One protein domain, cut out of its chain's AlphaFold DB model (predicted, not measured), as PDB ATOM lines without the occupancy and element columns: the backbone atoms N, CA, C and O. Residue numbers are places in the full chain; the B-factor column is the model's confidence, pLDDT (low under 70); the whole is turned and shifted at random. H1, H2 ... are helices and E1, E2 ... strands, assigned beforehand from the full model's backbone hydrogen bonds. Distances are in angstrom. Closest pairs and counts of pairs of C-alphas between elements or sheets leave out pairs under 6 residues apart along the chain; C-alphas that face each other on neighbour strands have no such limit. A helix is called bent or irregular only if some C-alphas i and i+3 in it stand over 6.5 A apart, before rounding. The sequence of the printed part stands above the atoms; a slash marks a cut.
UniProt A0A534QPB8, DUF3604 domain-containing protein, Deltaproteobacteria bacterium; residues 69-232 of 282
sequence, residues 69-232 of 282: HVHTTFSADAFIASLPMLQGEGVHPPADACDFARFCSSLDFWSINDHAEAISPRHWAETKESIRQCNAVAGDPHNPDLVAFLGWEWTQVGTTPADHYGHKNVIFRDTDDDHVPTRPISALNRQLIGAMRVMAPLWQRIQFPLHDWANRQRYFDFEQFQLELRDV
ATOM      1  N   HIS A  69      24.672  12.406 153.981       98.31
ATOM      2  CA  HIS A  69      24.449  13.765 154.466       98.31
ATOM      3  C   HIS A  69      24.227  14.771 153.329       98.31
ATOM      4  O   HIS A  69      25.025  15.683 153.128       98.31
ATOM      5  N   VAL A  70      23.101  14.648 152.626       98.44
ATOM      6  CA  VAL A  70      22.759  15.559 151.525       98.44
ATOM      7  C   VAL A  70      21.721  16.592 151.958       98.44
ATOM      8  O   VAL A  70      20.662  16.236 152.471       98.44
ATOM      9  N   HIS A  71      22.006  17.865 151.687       97.94
ATOM     10  CA  HIS A  71      21.056  18.971 151.816       97.94
ATOM     11  C   HIS A  71      20.564  19.414 150.447       97.94
ATOM     12  O   HIS A  71      21.315  19.463 149.475       97.94
ATOM     13  N   THR A  72      19.291  19.766 150.389       98.25
ATOM     14  CA  THR A  72      18.610  20.330 149.230       98.25
ATOM     15  C   THR A  72      18.087  21.702 149.609       98.25
ATOM     16  O   THR A  72      18.078  22.094 150.768       98.25
ATOM     17  N   THR A  73      17.561  22.446 148.655       96.56
ATOM     18  CA  THR A  73      16.910  23.736 148.936       96.56
ATOM     19  C   THR A  73      15.591  23.628 149.720       96.56
ATOM     20  O   THR A  73      14.935  24.637 149.955       96.56
ATOM     21  N   PHE A  74      15.220  22.436 150.205       96.56
ATOM     22  CA  PHE A  74      14.250  22.290 151.295       96.56
ATOM     23  C   PHE A  74      14.854  22.586 152.677       96.56
ATOM     24  O   PHE A  74      14.103  22.842 153.616       96.56
ATOM     25  N   SER A  75      16.180  22.595 152.815       94.50
ATOM     26  CA  SER A  75      16.900  23.090 153.991       94.50
ATOM     27  C   SER A  75      17.134  24.604 153.917       94.50
ATOM     28  O   SER A  75      17.267  25.198 152.845       94.50
ATOM     29  N   ALA A  76      17.166  25.268 155.077       89.81
ATOM     30  CA  ALA A  76      17.290  26.724 155.130       89.81
ATOM     31  C   ALA A  76      18.686  27.228 154.734       89.81
ATOM     32  O   ALA A  76      18.797  28.285 154.115       89.81
ATOM     33  N   ASP A  77      19.740  26.498 155.087       91.88
ATOM     34  CA  ASP A  77      21.123  26.825 154.749       91.88
ATOM     35  C   ASP A  77      21.378  26.685 153.246       91.88
ATOM     36  O   ASP A  77      21.886  27.631 152.643       91.88
ATOM     37  N   ALA A  78      20.951  25.583 152.620       94.88
ATOM     38  CA  ALA A  78      21.097  25.414 151.179       94.88
ATOM     39  C   ALA A  78      20.216  26.399 150.401       94.88
ATOM     40  O   ALA A  78      20.664  26.949 149.394       94.88
ATOM     41  N   PHE A  79      18.994  26.696 150.871       94.69
ATOM     42  CA  PHE A  79      18.173  27.743 150.251       94.69
ATOM     43  C   PHE A  79      18.894  29.092 150.333       94.69
ATOM     44  O   PHE A  79      19.075  29.746 149.310       94.69
ATOM     45  N   ILE A  80      19.388  29.503 151.501       92.75
ATOM     46  CA  ILE A  80      20.126  30.767 151.627       92.75
ATOM     47  C   ILE A  80      21.353  30.784 150.710       92.75
ATOM     48  O   ILE A  80      21.539  31.759 149.984       92.75
ATOM     49  N   ALA A  81      22.147  29.709 150.697       93.94
ATOM     50  CA  ALA A  81      23.321  29.574 149.836       93.94
ATOM     51  C   ALA A  81      22.972  29.648 148.339       93.94
ATOM     52  O   ALA A  81      23.773  30.145 147.553       93.94
ATOM     53  N   SER A  82      21.763  29.230 147.950       95.56
ATOM     54  CA  SER A  82      21.272  29.338 146.573       95.56
ATOM     55  C   SER A  82      20.925  30.762 146.128       95.56
ATOM     56  O   SER A  82      20.710  31.000 144.937       95.56
ATOM     57  N   LEU A  83      20.819  31.718 147.060       94.94
ATOM     58  CA  LEU A  83      20.337  33.055 146.736       94.94
ATOM     59  C   LEU A  83      21.368  33.852 145.918       94.94
ATOM     60  O   LEU A  83      22.561  33.833 146.232       94.94
ATOM     61  N   PRO A  84      20.916  34.665 144.942       94.44
ATOM     62  CA  PRO A  84      21.818  35.460 144.106       94.44
ATOM     63  C   PRO A  84      22.703  36.430 144.900       94.44
ATOM     64  O   PRO A  84      23.844  36.676 144.517       94.44
ATOM     65  N   MET A  85      22.221  36.947 146.038       91.38
ATOM     66  CA  MET A  85      23.013  37.824 146.915       91.38
ATOM     67  C   MET A  85      24.271  37.145 147.484       91.38
ATOM     68  O   MET A  85      25.205  37.838 147.877       91.38
ATOM     69  N   LEU A  86      24.289  35.808 147.534       93.19
ATOM     70  CA  LEU A  86      25.436  34.993 147.936       93.19
ATOM     71  C   LEU A  86      26.154  34.367 146.735       93.19
ATOM     72  O   LEU A  86      26.975  33.474 146.914       93.19
ATOM     73  N   GLN A  87      25.860  34.842 145.519       93.62
ATOM     74  CA  GLN A  87      26.376  34.288 144.266       93.62
ATOM     75  C   GLN A  87      26.039  32.798 144.088       93.62
ATOM     76  O   GLN A  87      26.786  32.071 143.437       93.62
ATOM     77  N   GLY A  88      24.918  32.350 144.665       92.62
ATOM     78  CA  GLY A  88      24.440  30.981 144.527       92.62
ATOM     79  C   GLY A  88      24.038  30.643 143.093       92.62
ATOM     80  O   GLY A  88      23.546  31.494 142.349       92.62
ATOM     81  N   GLU A  89      24.209  29.375 142.720       91.06
ATOM     82  CA  GLU A  89      23.896  28.857 141.377       91.06
ATOM     83  C   GLU A  89      22.384  28.700 141.134       91.06
ATOM     84  O   GLU A  89      21.928  28.503 140.006       91.06
ATOM     85  N   GLY A  90      21.585  28.868 142.189       92.94
ATOM     86  CA  GLY A  90      20.144  28.716 142.174       92.94
ATOM     87  C   GLY A  90      19.687  27.462 142.906       92.94
ATOM     88  O   GLY A  90      20.415  26.862 143.691       92.94
ATOM     89  N   VAL A  91      18.414  27.132 142.715       92.00
ATOM     90  CA  VAL A  91      17.764  26.072 143.481       92.00
ATOM     91  C   VAL A  91      18.227  24.681 143.082       92.00
ATOM     92  O   VAL A  91      18.288  24.376 141.898       92.00
ATOM     93  N   HIS A  92      18.429  23.844 144.095       96.56
ATOM     94  CA  HIS A  92      18.736  22.422 143.970       96.56
ATOM     95  C   HIS A  92      17.724  21.624 144.796       96.56
ATOM     96  O   HIS A  92      17.909  21.475 146.010       96.56
ATOM     97  N   PRO A  93      16.572  21.246 144.220       97.69
ATOM     98  CA  PRO A  93      15.533  20.515 144.937       97.69
ATOM     99  C   PRO A  93      15.875  19.010 145.077       97.69
ATOM    100  O   PRO A  93      16.837  18.540 144.471       97.69
ATOM    101  N   PRO A  94      15.103  18.222 145.852       98.50
ATOM    102  CA  PRO A  94      15.305  16.776 146.013       98.50
ATOM    103  C   PRO A  94      15.508  15.963 144.726       98.50
ATOM    104  O   PRO A  94      16.290  15.012 144.728       98.50
ATOM    105  N   ALA A  95      14.842  16.330 143.629       98.06
ATOM    106  CA  ALA A  95      15.051  15.701 142.328       98.06
ATOM    107  C   ALA A  95      16.495  15.842 141.813       98.06
ATOM    108  O   ALA A  95      17.082  14.847 141.387       98.06
ATOM    109  N   ASP A  96      17.092  17.035 141.920       98.00
ATOM    110  CA  ASP A  96      18.477  17.283 141.501       98.00
ATOM    111  C   ASP A  96      19.450  16.407 142.291       98.00
ATOM    112  O   ASP A  96      20.392  15.862 141.722       98.00
ATOM    113  N   ALA A  97      19.211  16.226 143.595       98.19
ATOM    114  CA  ALA A  97      20.038  15.365 144.436       98.19
ATOM    115  C   ALA A  97      19.987  13.896 143.980       98.19
ATOM    116  O   ALA A  97      21.029  13.240 143.908       98.19
ATOM    117  N   CYS A  98      18.801  13.393 143.613       98.25
ATOM    118  CA  CYS A  98      18.661  12.057 143.034       98.25
ATOM    119  C   CYS A  98      19.467  11.931 141.733       98.25
ATOM    120  O   CYS A  98      20.287  11.022 141.592       98.25
ATOM    121  N   ASP A  99      19.281  12.857 140.794       97.88
ATOM    122  CA  ASP A  99      19.927  12.789 139.483       97.88
ATOM    123  C   ASP A  99      21.447  12.967 139.589       97.88
ATOM    124  O   ASP A  99      22.213  12.232 138.958       97.88
ATOM    125  N   PHE A 100      21.909  13.869 140.452       97.56
ATOM    126  CA  PHE A 100      23.330  14.067 140.711       97.56
ATOM    127  C   PHE A 100      23.977  12.814 141.313       97.56
ATOM    128  O   PHE A 100      25.055  12.402 140.871       97.56
ATOM    129  N   ALA A 101      23.312  12.163 142.274       98.00
ATOM    130  CA  ALA A 101      23.784  10.909 142.853       98.00
ATOM    131  C   ALA A 101      23.890   9.797 141.794       98.00
ATOM    132  O   ALA A 101      24.901   9.092 141.749       98.00
ATOM    133  N   ARG A 102      22.893   9.677 140.905       96.06
ATOM    134  CA  ARG A 102      22.835   8.628 139.871       96.06
ATOM    135  C   ARG A 102      23.831   8.842 138.737       96.06
ATOM    136  O   ARG A 102      24.507   7.896 138.336       96.06
ATOM    137  N   PHE A 103      23.914  10.060 138.205       95.69
ATOM    138  CA  PHE A 103      24.583  10.318 136.925       95.69
ATOM    139  C   PHE A 103      25.907  11.066 137.053       95.69
ATOM    140  O   PHE A 103      26.811  10.820 136.257       95.69
ATOM    141  N   CYS A 104      26.052  11.954 138.040       95.69
ATOM    142  CA  CYS A 104      27.266  12.757 138.197       95.69
ATOM    143  C   CYS A 104      28.264  12.098 139.152       95.69
ATOM    144  O   CYS A 104      29.440  11.974 138.825       95.69
ATOM    145  N   SER A 105      27.787  11.640 140.310       96.00
ATOM    146  CA  SER A 105      28.634  11.022 141.339       96.00
ATOM    147  C   SER A 105      28.700   9.499 141.236       96.00
ATOM    148  O   SER A 105      29.628   8.900 141.774       96.00
ATOM    149  N   SER A 106      27.749   8.873 140.530       93.12
ATOM    150  CA  SER A 106      27.639   7.411 140.407       93.12
ATOM    151  C   SER A 106      27.670   6.697 141.766       93.12
ATOM    152  O   SER A 106      28.389   5.714 141.940       93.12
ATOM    153  N   LEU A 107      26.912   7.217 142.738       96.62
ATOM    154  CA  LEU A 107      26.809   6.632 144.075       96.62
ATOM    155  C   LEU A 107      26.033   5.308 144.032       96.62
ATOM    156  O   LEU A 107      25.163   5.105 143.188       96.62
ATOM    157  N   ASP A 108      26.321   4.427 144.985       95.88
ATOM    158  CA  ASP A 108      25.542   3.213 145.238       95.88
ATOM    159  C   ASP A 108      24.389   3.474 146.215       95.88
ATOM    160  O   ASP A 108      23.349   2.816 146.156       95.88
ATOM    161  N   PHE A 109      24.546   4.449 147.113       97.62
ATOM    162  CA  PHE A 109      23.473   4.900 147.992       97.62
ATOM    163  C   PHE A 109      23.628   6.361 148.414       97.62
ATOM    164  O   PHE A 109      24.730   6.906 148.425       97.62
ATOM    165  N   TRP A 110      22.529   6.993 148.818       98.62
ATOM    166  CA  TRP A 110      22.561   8.306 149.458       98.62
ATOM    167  C   TRP A 110      21.405   8.500 150.440       98.62
ATOM    168  O   TRP A 110      20.448   7.730 150.423       98.62
ATOM    169  N   SER A 111      21.477   9.518 151.295       98.69
ATOM    170  CA  SER A 111      20.400   9.901 152.211       98.69
ATOM    171  C   SER A 111      20.101  11.393 152.110       98.69
ATOM    172  O   SER A 111      21.018  12.214 152.150       98.69
ATOM    173  N   ILE A 112      18.812  11.738 152.026       98.75
ATOM    174  CA  ILE A 112      18.360  13.126 152.162       98.75
ATOM    175  C   ILE A 112      18.333  13.504 153.641       98.75
ATOM    176  O   ILE A 112      17.753  12.801 154.471       98.75
ATOM    177  N   ASN A 113      18.997  14.598 153.991       98.19
ATOM    178  CA  ASN A 113      19.203  15.025 155.367       98.19
ATOM    179  C   ASN A 113      19.041  16.540 155.527       98.19
ATOM    180  O   ASN A 113      19.773  17.154 156.292       98.19
ATOM    181  N   ASP A 114      18.026  17.117 154.878       97.75
ATOM    182  CA  ASP A 114      17.625  18.503 155.125       97.75
ATOM    183  C   ASP A 114      17.391  18.761 156.625       97.75
ATOM    184  O   ASP A 114      16.905  17.893 157.366       97.75
ATOM    185  N   HIS A 115      17.712  19.970 157.087       95.81
ATOM    186  CA  HIS A 115      17.517  20.362 158.484       95.81
ATOM    187  C   HIS A 115      16.054  20.242 158.930       95.81
ATOM    188  O   HIS A 115      15.169  20.916 158.402       95.81
ATOM    189  N   ALA A 116      15.792  19.469 159.987       94.38
ATOM    190  CA  ALA A 116      14.447  19.234 160.514       94.38
ATOM    191  C   ALA A 116      13.710  20.521 160.923       94.38
ATOM    192  O   ALA A 116      12.482  20.586 160.870       94.38
ATOM    193  N   GLU A 117      14.446  21.548 161.355       89.12
ATOM    194  CA  GLU A 117      13.933  22.880 161.693       89.12
ATOM    195  C   GLU A 117      13.286  23.583 160.488       89.12
ATOM    196  O   GLU A 117      12.450  24.470 160.680       89.12
ATOM    197  N   ALA A 118      13.708  23.205 159.282       89.50
ATOM    198  CA  ALA A 118      13.454  23.871 158.016       89.50
ATOM    199  C   ALA A 118      12.578  23.042 157.057       89.50
ATOM    200  O   ALA A 118      12.415  23.410 155.901       89.50
ATOM    201  N   ILE A 119      11.949  21.967 157.542       93.75
ATOM    202  CA  ILE A 119      11.036  21.139 156.747       93.75
ATOM    203  C   ILE A 119       9.583  21.442 157.142       93.75
ATOM    204  O   ILE A 119       9.148  21.167 158.265       93.75
ATOM    205  N   SER A 120       8.808  21.995 156.207       94.56
ATOM    206  CA  SER A 120       7.358  22.172 156.364       94.56
ATOM    207  C   SER A 120       6.618  20.827 156.214       94.56
ATOM    208  O   SER A 120       7.164  19.885 155.640       94.56
ATOM    209  N   PRO A 121       5.359  20.688 156.677       95.69
ATOM    210  CA  PRO A 121       4.566  19.480 156.434       95.69
ATOM    211  C   PRO A 121       4.441  19.125 154.950       95.69
ATOM    212  O   PRO A 121       4.411  17.946 154.602       95.69
ATOM    213  N   ARG A 122       4.389  20.147 154.087       97.31
ATOM    214  CA  ARG A 122       4.345  19.975 152.638       97.31
ATOM    215  C   ARG A 122       5.677  19.453 152.104       97.31
ATOM    216  O   ARG A 122       5.669  18.396 151.482       97.31
ATOM    217  N   HIS A 123       6.794  20.098 152.452       97.88
ATOM    218  CA  HIS A 123       8.125  19.606 152.088       97.88
ATOM    219  C   HIS A 123       8.365  18.190 152.606       97.88
ATOM    220  O   HIS A 123       8.912  17.381 151.883       97.88
ATOM    221  N   TRP A 124       7.904  17.827 153.809       97.81
ATOM    222  CA  TRP A 124       8.063  16.453 154.296       97.81
ATOM    223  C   TRP A 124       7.318  15.426 153.437       97.81
ATOM    224  O   TRP A 124       7.843  14.349 153.157       97.81
ATOM    225  N   ALA A 125       6.089  15.742 153.019       98.06
ATOM    226  CA  ALA A 125       5.341  14.879 152.111       98.06
ATOM    227  C   ALA A 125       6.046  14.756 150.752       98.06
ATOM    228  O   ALA A 125       6.179  13.650 150.233       98.06
ATOM    229  N   GLU A 126       6.544  15.873 150.225       98.62
ATOM    230  CA  GLU A 126       7.279  15.929 148.963       98.62
ATOM    231  C   GLU A 126       8.622  15.190 149.049       98.62
ATOM    232  O   GLU A 126       8.902  14.382 148.178       98.62
ATOM    233  N   THR A 127       9.397  15.337 150.127       98.62
ATOM    234  CA  THR A 127      10.634  14.582 150.383       98.62
ATOM    235  C   THR A 127      10.383  13.076 150.381       98.62
ATOM    236  O   THR A 127      11.111  12.334 149.723       98.62
ATOM    237  N   LYS A 128       9.346  12.603 151.094       98.62
ATOM    238  CA  LYS A 128       8.979  11.176 151.092       98.62
ATOM    239  C   LYS A 128       8.691  10.685 149.679       98.62
ATOM    240  O   LYS A 128       9.187   9.632 149.285       98.62
ATOM    241  N   GLU A 129       7.916  11.455 148.924       98.38
ATOM    242  CA  GLU A 129       7.566  11.111 147.553       98.38
ATOM    243  C   GLU A 129       8.786  11.134 146.623       98.38
ATOM    244  O   GLU A 129       9.008  10.169 145.900       98.38
ATOM    245  N   SER A 130       9.647  12.150 146.702       98.38
ATOM    246  CA  SER A 130      10.880  12.231 145.911       98.38
ATOM    247  C   SER A 130      11.811  11.048 146.156       98.38
ATOM    248  O   SER A 130      12.377  10.506 145.209       98.38
ATOM    249  N   ILE A 131      11.948  10.596 147.406       98.50
ATOM    250  CA  ILE A 131      12.760   9.415 147.726       98.50
ATOM    251  C   ILE A 131      12.148   8.141 147.132       98.50
ATOM    252  O   ILE A 131      12.874   7.318 146.567       98.50
ATOM    253  N   ARG A 132      10.819   7.974 147.195       97.69
ATOM    254  CA  ARG A 132      10.138   6.841 146.542       97.69
ATOM    255  C   ARG A 132      10.311   6.877 145.029       97.69
ATOM    256  O   ARG A 132      10.638   5.850 144.442       97.69
ATOM    257  N   GLN A 133      10.152   8.045 144.412       96.69
ATOM    258  CA  GLN A 133      10.345   8.237 142.975       96.69
ATOM    259  C   GLN A 133      11.778   7.912 142.555       96.69
ATOM    260  O   GLN A 133      11.965   7.153 141.607       96.69
ATOM    261  N   CYS A 134      12.776   8.396 143.302       97.62
ATOM    262  CA  CYS A 134      14.187   8.105 143.054       97.62
ATOM    263  C   CYS A 134      14.469   6.592 143.089       97.62
ATOM    264  O   CYS A 134      15.060   6.040 142.162       97.62
ATOM    265  N   ASN A 135      13.963   5.892 144.109       97.06
ATOM    266  CA  ASN A 135      14.094   4.436 144.201       97.06
ATOM    267  C   ASN A 135      13.327   3.698 143.088       97.06
ATOM    268  O   ASN A 135      13.797   2.679 142.587       97.06
ATOM    269  N   ALA A 136      12.168   4.204 142.657       95.12
ATOM    270  CA  ALA A 136      11.373   3.587 141.595       95.12
ATOM    271  C   ALA A 136      12.062   3.653 140.219       95.12
ATOM    272  O   ALA A 136      11.955   2.718 139.415       95.12
ATOM    273  N   VAL A 137      12.787   4.740 139.932       95.06
ATOM    274  CA  VAL A 137      13.543   4.883 138.675       95.06
ATOM    275  C   VAL A 137      14.883   4.142 138.691       95.06
ATOM    276  O   VAL A 137      15.431   3.891 137.614       95.06
ATOM    277  N   ALA A 138      15.373   3.730 139.865       93.81
ATOM    278  CA  ALA A 138      16.688   3.112 140.050       93.81
ATOM    279  C   ALA A 138      16.827   1.679 139.498       93.81
ATOM    280  O   ALA A 138      17.933   1.147 139.428       93.81
ATOM    281  N   GLY A 139      15.746   1.034 139.050       90.38
ATOM    282  CA  GLY A 139      15.851  -0.242 138.337       90.38
ATOM    283  C   GLY A 139      15.299  -1.450 139.080       90.38
ATOM    284  O   GLY A 139      14.199  -1.403 139.623       90.38
ATOM    285  N   ASP A 140      16.023  -2.568 138.991       90.31
ATOM    286  CA  ASP A 140      15.694  -3.816 139.683       90.31
ATOM    287  C   ASP A 140      15.912  -3.635 141.193       90.31
ATOM    288  O   ASP A 140      17.039  -3.357 141.591       90.31
ATOM    289  N   PRO A 141      14.902  -3.837 142.055       88.94
ATOM    290  CA  PRO A 141      15.069  -3.723 143.503       88.94
ATOM    291  C   PRO A 141      16.136  -4.650 144.110       88.94
ATOM    292  O   PRO A 141      16.619  -4.377 145.206       88.94
ATOM    293  N   HIS A 142      16.511  -5.740 143.433       89.19
ATOM    294  CA  HIS A 142      17.580  -6.637 143.892       89.19
ATOM    295  C   HIS A 142      18.979  -6.158 143.493       89.19
ATOM    296  O   HIS A 142      19.962  -6.600 144.089       89.19
ATOM    297  N   ASN A 143      19.075  -5.287 142.488       90.12
ATOM    298  CA  ASN A 143      20.327  -4.710 142.008       90.12
ATOM    299  C   ASN A 143      20.078  -3.329 141.365       90.12
ATOM    300  O   ASN A 143      20.205  -3.190 140.141       90.12
ATOM    301  N   PRO A 144      19.661  -2.328 142.162       94.56
ATOM    302  CA  PRO A 144      19.351  -1.005 141.644       94.56
ATOM    303  C   PRO A 144      20.637  -0.246 141.299       94.56
ATOM    304  O   PRO A 144      21.718  -0.565 141.795       94.56
ATOM    305  N   ASP A 145      20.524   0.787 140.466       95.06
ATOM    306  CA  ASP A 145      21.643   1.692 140.187       95.06
ATOM    307  C   ASP A 145      22.003   2.595 141.379       95.06
ATOM    308  O   ASP A 145      23.148   3.047 141.458       95.06
ATOM    309  N   LEU A 146      21.057   2.813 142.298       96.44
ATOM    310  CA  LEU A 146      21.177   3.636 143.499       96.44
ATOM    311  C   LEU A 146      20.126   3.222 144.544       96.44
ATOM    312  O   LEU A 146      19.004   2.861 144.196       96.44
ATOM    313  N   VAL A 147      20.458   3.350 145.831       97.50
ATOM    314  CA  VAL A 147      19.483   3.320 146.936       97.50
ATOM    315  C   VAL A 147      19.380   4.700 147.587       97.50
ATOM    316  O   VAL A 147      20.357   5.208 148.132       97.50
ATOM    317  N   ALA A 148      18.193   5.300 147.562       98.25
ATOM    318  CA  ALA A 148      17.896   6.565 148.226       98.25
ATOM    319  C   ALA A 148      17.234   6.318 149.590       98.25
ATOM    320  O   ALA A 148      16.175   5.690 149.675       98.25
ATOM    321  N   PHE A 149      17.837   6.832 150.657       98.69
ATOM    322  CA  PHE A 149      17.307   6.758 152.012       98.69
ATOM    323  C   PHE A 149      16.564   8.039 152.386       98.69
ATOM    324  O   PHE A 149      17.027   9.155 152.142       98.69
ATOM    325  N   LEU A 150      15.411   7.861 153.028       98.81
ATOM    326  CA  LEU A 150      14.671   8.951 153.646       98.81
ATOM    327  C   LEU A 150      15.354   9.357 154.953       98.81
ATOM    328  O   LEU A 150      15.759   8.500 155.742       98.81
ATOM    329  N   GLY A 151      15.397  10.652 155.238       98.25
ATOM    330  CA  GLY A 151      15.953  11.146 156.484       98.25
ATOM    331  C   GLY A 151      15.722  12.629 156.709       98.25
ATOM    332  O   GLY A 151      14.982  13.293 155.985       98.25
ATOM    333  N   TRP A 152      16.348  13.123 157.768       98.12
ATOM    334  CA  TRP A 152      16.546  14.544 158.043       98.12
ATOM    335  C   TRP A 152      17.791  14.711 158.913       98.12
ATOM    336  O   TRP A 152      18.265  13.751 159.533       98.12
ATOM    337  N   GLU A 153      18.310  15.926 159.001       97.38
ATOM    338  CA  GLU A 153      19.309  16.283 160.003       97.38
ATOM    339  C   GLU A 153      18.620  16.891 161.229       97.38
ATOM    340  O   GLU A 153      17.877  17.870 161.150       97.38
ATOM    341  N   TRP A 154      18.838  16.288 162.396       95.38
ATOM    342  CA  TRP A 154      18.517  16.892 163.682       95.38
ATOM    343  C   TRP A 154      19.672  17.799 164.103       95.38
ATOM    344  O   TRP A 154      20.772  17.312 164.379       95.38
ATOM    345  N   THR A 155      19.418  19.101 164.197       92.00
ATOM    346  CA  THR A 155      20.479  20.101 164.358       92.00
ATOM    347  C   THR A 155      20.336  20.859 165.668       92.00
ATOM    348  O   THR A 155      19.391  21.621 165.877       92.00
ATOM    349  N   GLN A 156      21.294  20.665 166.578       91.69
ATOM    350  CA  GLN A 156      21.314  21.351 167.865       91.69
ATOM    351  C   GLN A 156      22.661  22.019 168.131       91.69
ATOM    352  O   GLN A 156      23.724  21.417 168.008       91.69
ATOM    353  N   VAL A 157      22.575  23.276 168.567       88.19
ATOM    354  CA  VAL A 157      23.705  24.140 168.896       88.19
ATOM    355  C   VAL A 157      23.587  24.656 170.336       88.19
ATOM    356  O   VAL A 157      22.741  25.491 170.650       88.19
ATOM    357  N   GLY A 158      24.452  24.184 171.228       86.62
ATOM    358  CA  GLY A 158      24.636  24.784 172.555       86.62
ATOM    359  C   GLY A 158      25.515  26.029 172.518       86.62
ATOM    360  O   GLY A 158      26.338  26.183 171.614       86.62
ATOM    361  N   THR A 159      25.365  26.899 173.518       87.75
ATOM    362  CA  THR A 159      26.259  28.064 173.715       87.75
ATOM    363  C   THR A 159      27.495  27.724 174.549       87.75
ATOM    364  O   THR A 159      28.440  28.507 174.630       87.75
ATOM    365  N   THR A 160      27.502  26.537 175.149       90.25
ATOM    366  CA  THR A 160      28.583  25.961 175.937       90.25
ATOM    367  C   THR A 160      28.804  24.503 175.517       90.25
ATOM    368  O   THR A 160      27.917  23.871 174.943       90.25
ATOM    369  N   PRO A 161      29.949  23.890 175.845       92.06
ATOM    370  CA  PRO A 161      30.133  22.459 175.602       92.06
ATOM    371  C   PRO A 161      29.112  21.569 176.335       92.06
ATOM    372  O   PRO A 161      28.810  20.476 175.871       92.06
ATOM    373  N   ALA A 162      28.573  22.020 177.474       92.75
ATOM    374  CA  ALA A 162      27.654  21.233 178.298       92.75
ATOM    375  C   ALA A 162      26.226  21.148 177.726       92.75
ATOM    376  O   ALA A 162      25.487  20.227 178.071       92.75
ATOM    377  N   ASP A 163      25.831  22.094 176.871       89.62
ATOM    378  CA  ASP A 163      24.513  22.152 176.226       89.62
ATOM    379  C   ASP A 163      24.588  22.002 174.696       89.62
ATOM    380  O   ASP A 163      23.575  22.185 174.018       89.62
ATOM    381  N   HIS A 164      25.761  21.656 174.151       90.75
ATOM    382  CA  HIS A 164      25.985  21.429 172.723       90.75
ATOM    383  C   HIS A 164      25.970  19.933 172.395       90.75
ATOM    384  O   HIS A 164      26.937  19.207 172.608       90.75
ATOM    385  N   TYR A 165      24.856  19.472 171.837       90.75
ATOM    386  CA  TYR A 165      24.650  18.080 171.447       90.75
ATOM    387  C   TYR A 165      25.030  17.808 169.992       90.75
ATOM    388  O   TYR A 165      25.038  16.643 169.588       90.75
ATOM    389  N   GLY A 166      25.345  18.848 169.220       91.88
ATOM    390  CA  GLY A 166      25.745  18.743 167.828       91.88
ATOM    391  C   GLY A 166      24.621  18.256 166.921       91.88
ATOM    392  O   GLY A 166      23.439  18.248 167.275       91.88
ATOM    393  N   HIS A 167      25.016  17.845 165.726       94.25
ATOM    394  CA  HIS A 167      24.115  17.526 164.630       94.25
ATOM    395  C   HIS A 167      24.060  16.008 164.413       94.25
ATOM    396  O   HIS A 167      25.046  15.309 164.668       94.25
ATOM    397  N   LYS A 168      22.900  15.468 164.027       96.06
ATOM    398  CA  LYS A 168      22.694  14.022 163.837       96.06
ATOM    399  C   LYS A 168      21.795  13.759 162.644       96.06
ATOM    400  O   LYS A 168      20.651  14.200 162.641       96.06
ATOM    401  N   ASN A 169      22.261  12.929 161.724       98.00
ATOM    402  CA  ASN A 169      21.412  12.426 160.654       98.00
ATOM    403  C   ASN A 169      20.532  11.300 161.186       98.00
ATOM    404  O   ASN A 169      21.008  10.333 161.786       98.00
ATOM    405  N   VAL A 170      19.229  11.456 160.985       97.94
ATOM    406  CA  VAL A 170      18.234  10.414 161.208       97.94
ATOM    407  C   VAL A 170      17.930   9.819 159.846       97.94
ATOM    408  O   VAL A 170      17.476  10.534 158.959       97.94
ATOM    409  N   ILE A 171      18.212   8.531 159.684       98.44
ATOM    410  CA  ILE A 171      18.095   7.823 158.408       98.44
ATOM    411  C   ILE A 171      17.141   6.653 158.608       98.44
ATOM    412  O   ILE A 171      17.309   5.851 159.533       98.44
ATOM    413  N   PHE A 172      16.126   6.571 157.758       98.12
ATOM    414  CA  PHE A 172      15.117   5.527 157.796       98.12
ATOM    415  C   PHE A 172      15.444   4.441 156.784       98.12
ATOM    416  O   PHE A 172      15.826   4.699 155.646       98.12
ATOM    417  N   ARG A 173      15.263   3.194 157.221       94.88
ATOM    418  CA  ARG A 173      15.322   2.031 156.334       94.88
ATOM    419  C   ARG A 173      14.100   1.954 155.415       94.88
ATOM    420  O   ARG A 173      14.196   1.382 154.337       94.88
ATOM    421  N   ASP A 174      12.971   2.457 155.892       95.81
ATOM    422  CA  ASP A 174      11.675   2.367 155.233       95.81
ATOM    423  C   ASP A 174      11.276   3.728 154.648       95.81
ATOM    424  O   ASP A 174      11.786   4.769 155.073       95.81
ATOM    425  N   THR A 175      10.372   3.709 153.677       95.75
ATOM    426  CA  THR A 175       9.790   4.904 153.059       95.75
ATOM    427  C   THR A 175       8.265   4.877 153.080       95.75
ATOM    428  O   THR A 175       7.659   5.876 152.695       95.75
ATOM    429  N   ASP A 176       7.631   3.804 153.556       95.25
ATOM    430  CA  ASP A 176       6.177   3.694 153.668       95.25
ATOM    431  C   ASP A 176       5.628   4.608 154.773       95.25
ATOM    432  O   ASP A 176       6.225   4.779 155.839       95.25
ATOM    433  N   ASP A 177       4.481   5.240 154.505       94.81
ATOM    434  CA  ASP A 177       3.915   6.301 155.352       94.81
ATOM    435  C   ASP A 177       3.603   5.858 156.789       94.81
ATOM    436  O   ASP A 177       3.641   6.682 157.702       94.81
ATOM    437  N   ASP A 178       3.288   4.582 156.998       96.19
ATOM    438  CA  ASP A 178       2.983   3.983 158.298       96.19
ATOM    439  C   ASP A 178       4.229   3.501 159.057       96.19
ATOM    440  O   ASP A 178       4.160   3.257 160.266       96.19
ATOM    441  N   HIS A 179       5.379   3.423 158.386       96.75
ATOM    442  CA  HIS A 179       6.657   3.004 158.965       96.75
ATOM    443  C   HIS A 179       7.622   4.165 159.230       96.75
ATOM    444  O   HIS A 179       8.649   3.977 159.892       96.75
ATOM    445  N   VAL A 180       7.290   5.374 158.772       97.19
ATOM    446  CA  VAL A 180       8.103   6.579 158.968       97.19
ATOM    447  C   VAL A 180       7.352   7.649 159.767       97.19
ATOM    448  O   VAL A 180       6.120   7.674 159.803       97.19
ATOM    449  N   PRO A 181       8.056   8.568 160.450       95.56
ATOM    450  CA  PRO A 181       7.401   9.622 161.215       95.56
ATOM    451  C   PRO A 181       6.524  10.534 160.348       95.56
ATOM    452  O   PRO A 181       6.876  10.912 159.232       95.56
ATOM    453  N   THR A 182       5.388  10.968 160.899       93.94
ATOM    454  CA  THR A 182       4.443  11.856 160.196       93.94
ATOM    455  C   THR A 182       4.991  13.262 159.943       93.94
ATOM    456  O   THR A 182       4.457  13.982 159.105       93.94
ATOM    457  N   ARG A 183       6.045  13.656 160.663       92.62
ATOM    458  CA  ARG A 183       6.811  14.894 160.473       92.62
ATOM    459  C   ARG A 183       8.203  14.764 161.102       92.62
ATOM    460  O   ARG A 183       8.340  14.001 162.067       92.62
ATOM    461  N   PRO A 184       9.194  15.545 160.644       93.62
ATOM    462  CA  PRO A 184      10.502  15.614 161.282       93.62
ATOM    463  C   PRO A 184      10.421  16.104 162.727       93.62
ATOM    464  O   PRO A 184       9.555  16.904 163.103       93.62
ATOM    465  N   ILE A 185      11.350  15.627 163.552       91.56
ATOM    466  CA  ILE A 185      11.523  16.090 164.930       91.56
ATOM    467  C   ILE A 185      12.756  16.981 164.951       91.56
ATOM    468  O   ILE A 185      13.861  16.504 164.728       91.56
ATOM    469  N   SER A 186      12.548  18.260 165.239       89.38
ATOM    470  CA  SER A 186      13.584  19.290 165.311       89.38
ATOM    471  C   SER A 186      14.017  19.543 166.759       89.38
ATOM    472  O   SER A 186      13.227  19.370 167.693       89.38
ATOM    473  N   ALA A 187      15.260  19.992 166.963       88.25
ATOM    474  CA  ALA A 187      15.709  20.499 168.262       88.25
ATOM    475  C   ALA A 187      15.067  21.856 168.606       88.25
ATOM    476  O   ALA A 187      15.103  22.283 169.761       88.25
ATOM    477  N   LEU A 188      14.495  22.532 167.600       75.31
ATOM    478  CA  LEU A 188      13.890  23.862 167.667       75.31
ATOM    479  C   LEU A 188      14.824  24.915 168.259       75.31
ATOM    480  O   LEU A 188      14.413  25.877 168.912       75.31
ATOM    481  N   ASN A 189      16.107  24.711 168.001       68.38
ATOM    482  CA  ASN A 189      17.168  25.583 168.425       68.38
ATOM    483  C   ASN A 189      17.034  26.925 167.693       68.38
ATOM    484  O   ASN A 189      17.129  26.958 166.475       68.38
ATOM    485  N   ARG A 190      16.775  28.028 168.409       69.75
ATOM    486  CA  ARG A 190      16.637  29.364 167.790       69.75
ATOM    487  C   ARG A 190      17.980  29.986 167.403       69.75
ATOM    488  O   ARG A 190      18.000  31.083 166.857       69.75
ATOM    489  N   GLN A 191      19.086  29.327 167.711       67.12
ATOM    490  CA  GLN A 191      20.421  29.701 167.298       67.12
ATOM    491  C   GLN A 191      20.727  29.077 165.926       67.12
ATOM    492  O   GLN A 191      20.247  27.995 165.590       67.12
ATOM    493  N   LEU A 192      21.550  29.770 165.135       71.38
ATOM    494  CA  LEU A 192      22.048  29.286 163.843       71.38
ATOM    495  C   LEU A 192      20.899  28.978 162.854       71.38
ATOM    496  O   LEU A 192      20.238  29.915 162.409       71.38
ATOM    497  N   ILE A 193      20.606  27.710 162.546       66.81
ATOM    498  CA  ILE A 193      19.596  27.318 161.545       66.81
ATOM    499  C   ILE A 193      18.176  27.719 161.954       66.81
ATOM    500  O   ILE A 193      17.416  28.225 161.132       66.81
ATOM    501  N   GLY A 194      17.788  27.597 163.228       68.00
ATOM    502  CA  GLY A 194      16.445  28.038 163.621       68.00
ATOM    503  C   GLY A 194      16.275  29.558 163.630       68.00
ATOM    504  O   GLY A 194      15.135  30.025 163.608       68.00
ATOM    505  N   ALA A 195      17.365  30.337 163.594       72.25
ATOM    506  CA  ALA A 195      17.290  31.775 163.331       72.25
ATOM    507  C   ALA A 195      16.927  32.060 161.865       72.25
ATOM    508  O   ALA A 195      16.270  33.059 161.593       72.25
ATOM    509  N   MET A 196      17.267  31.161 160.934       75.56
ATOM    510  CA  MET A 196      16.932  31.286 159.508       75.56
ATOM    511  C   MET A 196      15.431  31.094 159.226       75.56
ATOM    512  O   MET A 196      14.959  31.439 158.150       75.56
ATOM    513  N   ARG A 197      14.654  30.609 160.207       75.31
ATOM    514  CA  ARG A 197      13.177  30.629 160.169       75.31
ATOM    515  C   ARG A 197      12.596  32.023 160.410       75.31
ATOM    516  O   ARG A 197      11.399  32.237 160.215       75.31
ATOM    517  N   VAL A 198      13.394  32.946 160.944       78.88
ATOM    518  CA  VAL A 198      12.943  34.294 161.275       78.88
ATOM    519  C   VAL A 198      13.002  35.148 160.022       78.88
ATOM    520  O   VAL A 198      14.074  35.376 159.471       78.88
ATOM    521  N   MET A 199      11.838  35.679 159.643       82.50
ATOM    522  CA  MET A 199      11.698  36.632 158.547       82.50
ATOM    523  C   MET A 199      12.753  37.733 158.625       82.50
ATOM    524  O   MET A 199      12.863  38.425 159.643       82.50
ATOM    525  N   ALA A 200      13.454  37.950 157.513       81.94
ATOM    526  CA  ALA A 200      14.322  39.105 157.355       81.94
ATOM    527  C   ALA A 200      13.554  40.417 157.649       81.94
ATOM    528  O   ALA A 200      12.342  40.503 157.396       81.94
ATOM    529  N   PRO A 201      14.225  41.460 158.170       86.62
ATOM    530  CA  PRO A 201      13.613  42.767 158.375       86.62
ATOM    531  C   PRO A 201      12.921  43.290 157.110       86.62
ATOM    532  O   PRO A 201      13.412  43.101 155.998       86.62
ATOM    533  N   LEU A 202      11.807  44.011 157.280       85.88
ATOM    534  CA  LEU A 202      11.004  44.526 156.161       85.88
ATOM    535  C   LEU A 202      11.836  45.332 155.151       85.88
ATOM    536  O   LEU A 202      11.615  45.230 153.950       85.88
ATOM    537  N   TRP A 203      12.818  46.101 155.626       86.31
ATOM    538  CA  TRP A 203      13.691  46.875 154.747       86.31
ATOM    539  C   TRP A 203      14.538  45.981 153.826       86.31
ATOM    540  O   TRP A 203      14.666  46.314 152.654       86.31
ATOM    541  N   GLN A 204      15.037  44.829 154.298       87.88
ATOM    542  CA  GLN A 204      15.778  43.860 153.474       87.88
ATOM    543  C   GLN A 204      14.862  43.181 152.458       87.88
ATOM    544  O   GLN A 204      15.201  43.086 151.280       87.88
ATOM    545  N   ARG A 205      13.665  42.782 152.905       87.44
ATOM    546  CA  ARG A 205      12.628  42.179 152.052       87.44
ATOM    547  C   ARG A 205      12.169  43.105 150.927       87.44
ATOM    548  O   ARG A 205      11.716  42.630 149.899       87.44
ATOM    549  N   ILE A 206      12.302  44.419 151.105       86.62
ATOM    550  CA  ILE A 206      12.020  45.409 150.061       86.62
ATOM    551  C   ILE A 206      13.270  45.689 149.217       86.62
ATOM    552  O   ILE A 206      13.182  45.740 147.993       86.62
ATOM    553  N   GLN A 207      14.435  45.880 149.840       89.88
ATOM    554  CA  GLN A 207      15.648  46.303 149.140       89.88
ATOM    555  C   GLN A 207      16.242  45.222 148.235       89.88
ATOM    556  O   GLN A 207      16.599  45.550 147.106       89.88
ATOM    557  N   PHE A 208      16.335  43.960 148.672       90.69
ATOM    558  CA  PHE A 208      16.955  42.918 147.840       90.69
ATOM    559  C   PHE A 208      16.202  42.688 146.521       90.69
ATOM    560  O   PHE A 208      16.836  42.796 145.470       90.69
ATOM    561  N   PRO A 209      14.864  42.505 146.509       90.44
ATOM    562  CA  PRO A 209      14.120  42.378 145.256       90.44
ATOM    563  C   PRO A 209      14.163  43.635 144.381       90.44
ATOM    564  O   PRO A 209      14.014  43.535 143.169       90.44
ATOM    565  N   LEU A 210      14.335  44.824 144.972       90.06
ATOM    566  CA  LEU A 210      14.440  46.082 144.229       90.06
ATOM    567  C   LEU A 210      15.797  46.257 143.544       90.06
ATOM    568  O   LEU A 210      15.847  46.692 142.394       90.06
ATOM    569  N   HIS A 211      16.886  45.957 144.252       91.94
ATOM    570  CA  HIS A 211      18.244  46.101 143.728       91.94
ATOM    571  C   HIS A 211      18.621  44.980 142.758       91.94
ATOM    572  O   HIS A 211      19.387  45.218 141.830       91.94
ATOM    573  N   ASP A 212      18.044  43.795 142.937       92.81
ATOM    574  CA  ASP A 212      18.234  42.635 142.073       92.81
ATOM    575  C   ASP A 212      16.886  42.182 141.493       92.81
ATOM    576  O   ASP A 212      16.355  41.100 141.757       92.81
ATOM    577  N   TRP A 213      16.296  43.080 140.699       91.38
ATOM    578  CA  TRP A 213      14.958  42.895 140.139       91.38
ATOM    579  C   TRP A 213      14.848  41.666 139.237       91.38
ATOM    580  O   TRP A 213      13.795  41.025 139.201       91.38
ATOM    581  N   ALA A 214      15.915  41.317 138.512       92.44
ATOM    582  CA  ALA A 214      15.930  40.149 137.634       92.44
ATOM    583  C   ALA A 214      15.686  38.853 138.421       92.44
ATOM    584  O   ALA A 214      14.895  38.021 137.981       92.44
ATOM    585  N   ASN A 215      16.267  38.739 139.620       93.38
ATOM    586  CA  ASN A 215      16.120  37.568 140.482       93.38
ATOM    587  C   ASN A 215      15.116  37.756 141.626       93.38
ATOM    588  O   ASN A 215      15.046  36.916 142.522       93.38
ATOM    589  N   ARG A 216      14.300  38.820 141.604       92.75
ATOM    590  CA  ARG A 216      13.337  39.163 142.670       92.75
ATOM    591  C   ARG A 216      12.501  37.985 143.173       92.75
ATOM    592  O   ARG A 216      12.249  37.888 144.370       92.75
ATOM    593  N   GLN A 217      12.109  37.085 142.267       93.81
ATOM    594  CA  GLN A 217      11.301  35.914 142.595       93.81
ATOM    595  C   GLN A 217      12.019  34.995 143.586       93.81
ATOM    596  O   GLN A 217      11.386  34.560 144.531       93.81
ATOM    597  N   ARG A 218      13.343  34.809 143.476       93.25
ATOM    598  CA  ARG A 218      14.130  33.986 144.414       93.25
ATOM    599  C   ARG A 218      14.024  34.483 145.855       93.25
ATOM    600  O   ARG A 218      13.886  33.691 146.780       93.25
ATOM    601  N   TYR A 219      14.064  35.800 146.047       93.38
ATOM    602  CA  TYR A 219      13.905  36.398 147.372       93.38
ATOM    603  C   TYR A 219      12.469  36.260 147.887       93.38
ATOM    604  O   TYR A 219      12.271  36.007 149.073       93.38
ATOM    605  N   PHE A 220      11.472  36.393 147.005       93.62
ATOM    606  CA  PHE A 220      10.076  36.162 147.366       93.62
ATOM    607  C   PHE A 220       9.809  34.688 147.698       93.62
ATOM    608  O   PHE A 220       9.118  34.410 148.669       93.62
ATOM    609  N   ASP A 221      10.390  33.741 146.966       94.44
ATOM    610  CA  ASP A 221      10.268  32.302 147.227       94.44
ATOM    611  C   ASP A 221      10.899  31.939 148.574       94.44
ATOM    612  O   ASP A 221      10.297  31.218 149.366       94.44
ATOM    613  N   PHE A 222      12.055  32.523 148.910       92.75
ATOM    614  CA  PHE A 222      12.645  32.364 150.241       92.75
ATOM    615  C   PHE A 222      11.785  32.991 151.351       92.75
ATOM    616  O   PHE A 222      11.744  32.502 152.485       92.75
ATOM    617  N   GLU A 223      11.075  34.081 151.056       92.25
ATOM    618  CA  GLU A 223      10.076  34.630 151.973       92.25
ATOM    619  C   GLU A 223       8.913  33.645 152.170       92.25
ATOM    620  O   GLU A 223       8.530  33.371 153.307       92.25
ATOM    621  N   GLN A 224       8.397  33.068 151.084       93.62
ATOM    622  CA  GLN A 224       7.336  32.062 151.117       93.62
ATOM    623  C   GLN A 224       7.757  30.813 151.900       93.62
ATOM    624  O   GLN A 224       7.000  30.349 152.751       93.62
ATOM    625  N   PHE A 225       8.984  30.334 151.706       93.56
ATOM    626  CA  PHE A 225       9.581  29.252 152.487       93.56
ATOM    627  C   PHE A 225       9.545  29.540 153.996       93.56
ATOM    628  O   PHE A 225       9.053  28.738 154.790       93.56
ATOM    629  N   GLN A 226       9.990  30.725 154.415       91.62
ATOM    630  CA  GLN A 226       9.954  31.116 155.827       91.62
ATOM    631  C   GLN A 226       8.524  31.261 156.370       91.62
ATOM    632  O   GLN A 226       8.284  30.943 157.538       91.62
ATOM    633  N   LEU A 227       7.570  31.727 155.554       91.19
ATOM    634  CA  LEU A 227       6.155  31.790 155.934       91.19
ATOM    635  C   LEU A 227       5.594  30.387 156.194       91.19
ATOM    636  O   LEU A 227       4.988  30.167 157.241       91.19
ATOM    637  N   GLU A 228       5.874  29.427 155.312       92.31
ATOM    638  CA  GLU A 228       5.467  28.030 155.489       92.31
ATOM    639  C   GLU A 228       6.048  27.424 156.766       92.31
ATOM    640  O   GLU A 228       5.334  26.744 157.503       92.31
ATOM    641  N   LEU A 229       7.315  27.715 157.079       89.75
ATOM    642  CA  LEU A 229       7.961  27.254 158.309       89.75
ATOM    643  C   LEU A 229       7.405  27.914 159.564       89.75
ATOM    644  O   LEU A 229       7.320  27.267 160.611       89.75
ATOM    645  N   ARG A 230       7.053  29.199 159.504       86.81
ATOM    646  CA  ARG A 230       6.457  29.918 160.636       86.81
ATOM    647  C   ARG A 230       5.096  29.341 161.010       86.81
ATOM    648  O   ARG A 230       4.772  29.288 162.195       86.81
ATOM    649  N   ASP A 231       4.333  28.896 160.019       86.62
ATOM    650  CA  ASP A 231       2.975  28.393 160.211       86.62
ATOM    651  C   ASP A 231       2.955  26.935 160.732       86.62
ATOM    652  O   ASP A 231       1.903  26.420 161.117       86.62
ATOM    653  N   VAL A 232       4.121  26.276 160.835       87.31
ATOM    654  CA  VAL A 232       4.252  24.945 161.446       87.31
ATOM    655  C   VAL A 232       4.166  25.036 162.975       87.31
ATOM    656  O   VAL A 232       5.050  25.623 163.612       87.31
TER     657      VAL A 232
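Overview. This is residues 69 to 232 of the 282 residues of the protein "DUF3604 domain-containing protein" of Deltaproteobacteria bacterium (UniProt A0A534QPB8). A small, strongly twisted sheet of three strands has two helices, H2 and H3, side by side over one face, and a helical hairpin, H5 and H6, lies beyond one end of this layered part. Short helices H1 and H4 lie between the two, and H5 and the turn at His 142 mark the far ends of the longest axis. The printed part has 164 residues, with six named helices and three named strands in the order H1 H2 E1 H3 E2 E3 H4 H5 H6; the class is mixed, helices and strands. The sheet, order E1 E2 E3, is mixed: E1 and E2 parallel, E2 and E3 antiparallel. The whole is compact, with a radius of gyration of the C-alphas of 16.9 A and spans of 55 by 44 by 27 A.

Arrangement. H1, residues 76 to 82, touches H4, residues 192 to 197, about perpendicular at 84 degrees; their closest C-alphas, Ala 76 and Met 196, are 6.3 A apart. H2, residues 94 to 104, and H3, residues 121 to 137, touch at a shallow tilt of 28 degrees, the same way, closest at the C-alphas of Cys 98 and Cys 134, 6.0 A; H3 does so with residues 127 to 134 alone. Both are on the same face of the sheet, making two layers, helices over a sheet. E1, residues 109 to 112, H3 and E2, residues 147 to 156, form a strand-helix-strand unit, two parallel neighbour strands with a helix between, whose crossover is right-handed. N 149 and O 110 are 2.8 A apart, within hydrogen-bond range. H3 lies over E2 at a height over the sheet of 9.1 A and runs along the strands, at 17 degrees to E2 on the local plane. E2 and E3, residues 166 to 172, form a hairpin, with N 154 and O 168 at 2.8 A. H4 only grazes the sheet, with residues 192 to 194. H5, residues 202 to 211, and H6, residues 213 to 230, form a helical hairpin: they touch, opposite ways at a shallow tilt of 28 degrees, closest at the C-alphas of Pro 209 and Arg 216, 4.2 A; H6 touches H5 with residues 215 to 223 alone. H6 touches H4 with residues 226 to 230 alone, about perpendicular at 83 degrees; the C-alphas of Arg 197 and Gln 226 are closest, 5.4 A. In H1, H2 and H3 every O i to N i+4 pair is within hydrogen-bond range; H5 has 5 of 6, H6 11 of 14, and H4 0 of 2, beside 3 of 3 O i to N i+3 pairs.

Along the chain. H1 begins at C-alpha 76, (17.290, 26.724, 155.130). H1 is 9.8 A long, H2 14.8 A, E1 10.5 A, H3 24.7 A, E2 27.7 A, E3 19.7 A, H4 9.7 A, H5 14.5 A and H6 25.7 A. H6 is irregular: C-alphas 214 and 217 are 8.0 A apart. It ends at C-alpha 230, (6.457, 29.918, 160.636).

Size, cuts and confidence. The C-alphas farthest apart, those of His 142 and Trp 203, are 54.7 A from each other. The printed part has no cut. The links H1 to H2 and E3 to H4 are long; residues 173 to 191 of the latter hold no named element. The mean pLDDT of the printed part is 92.5; residues 189 to 191 and 193 to 194 are under 70.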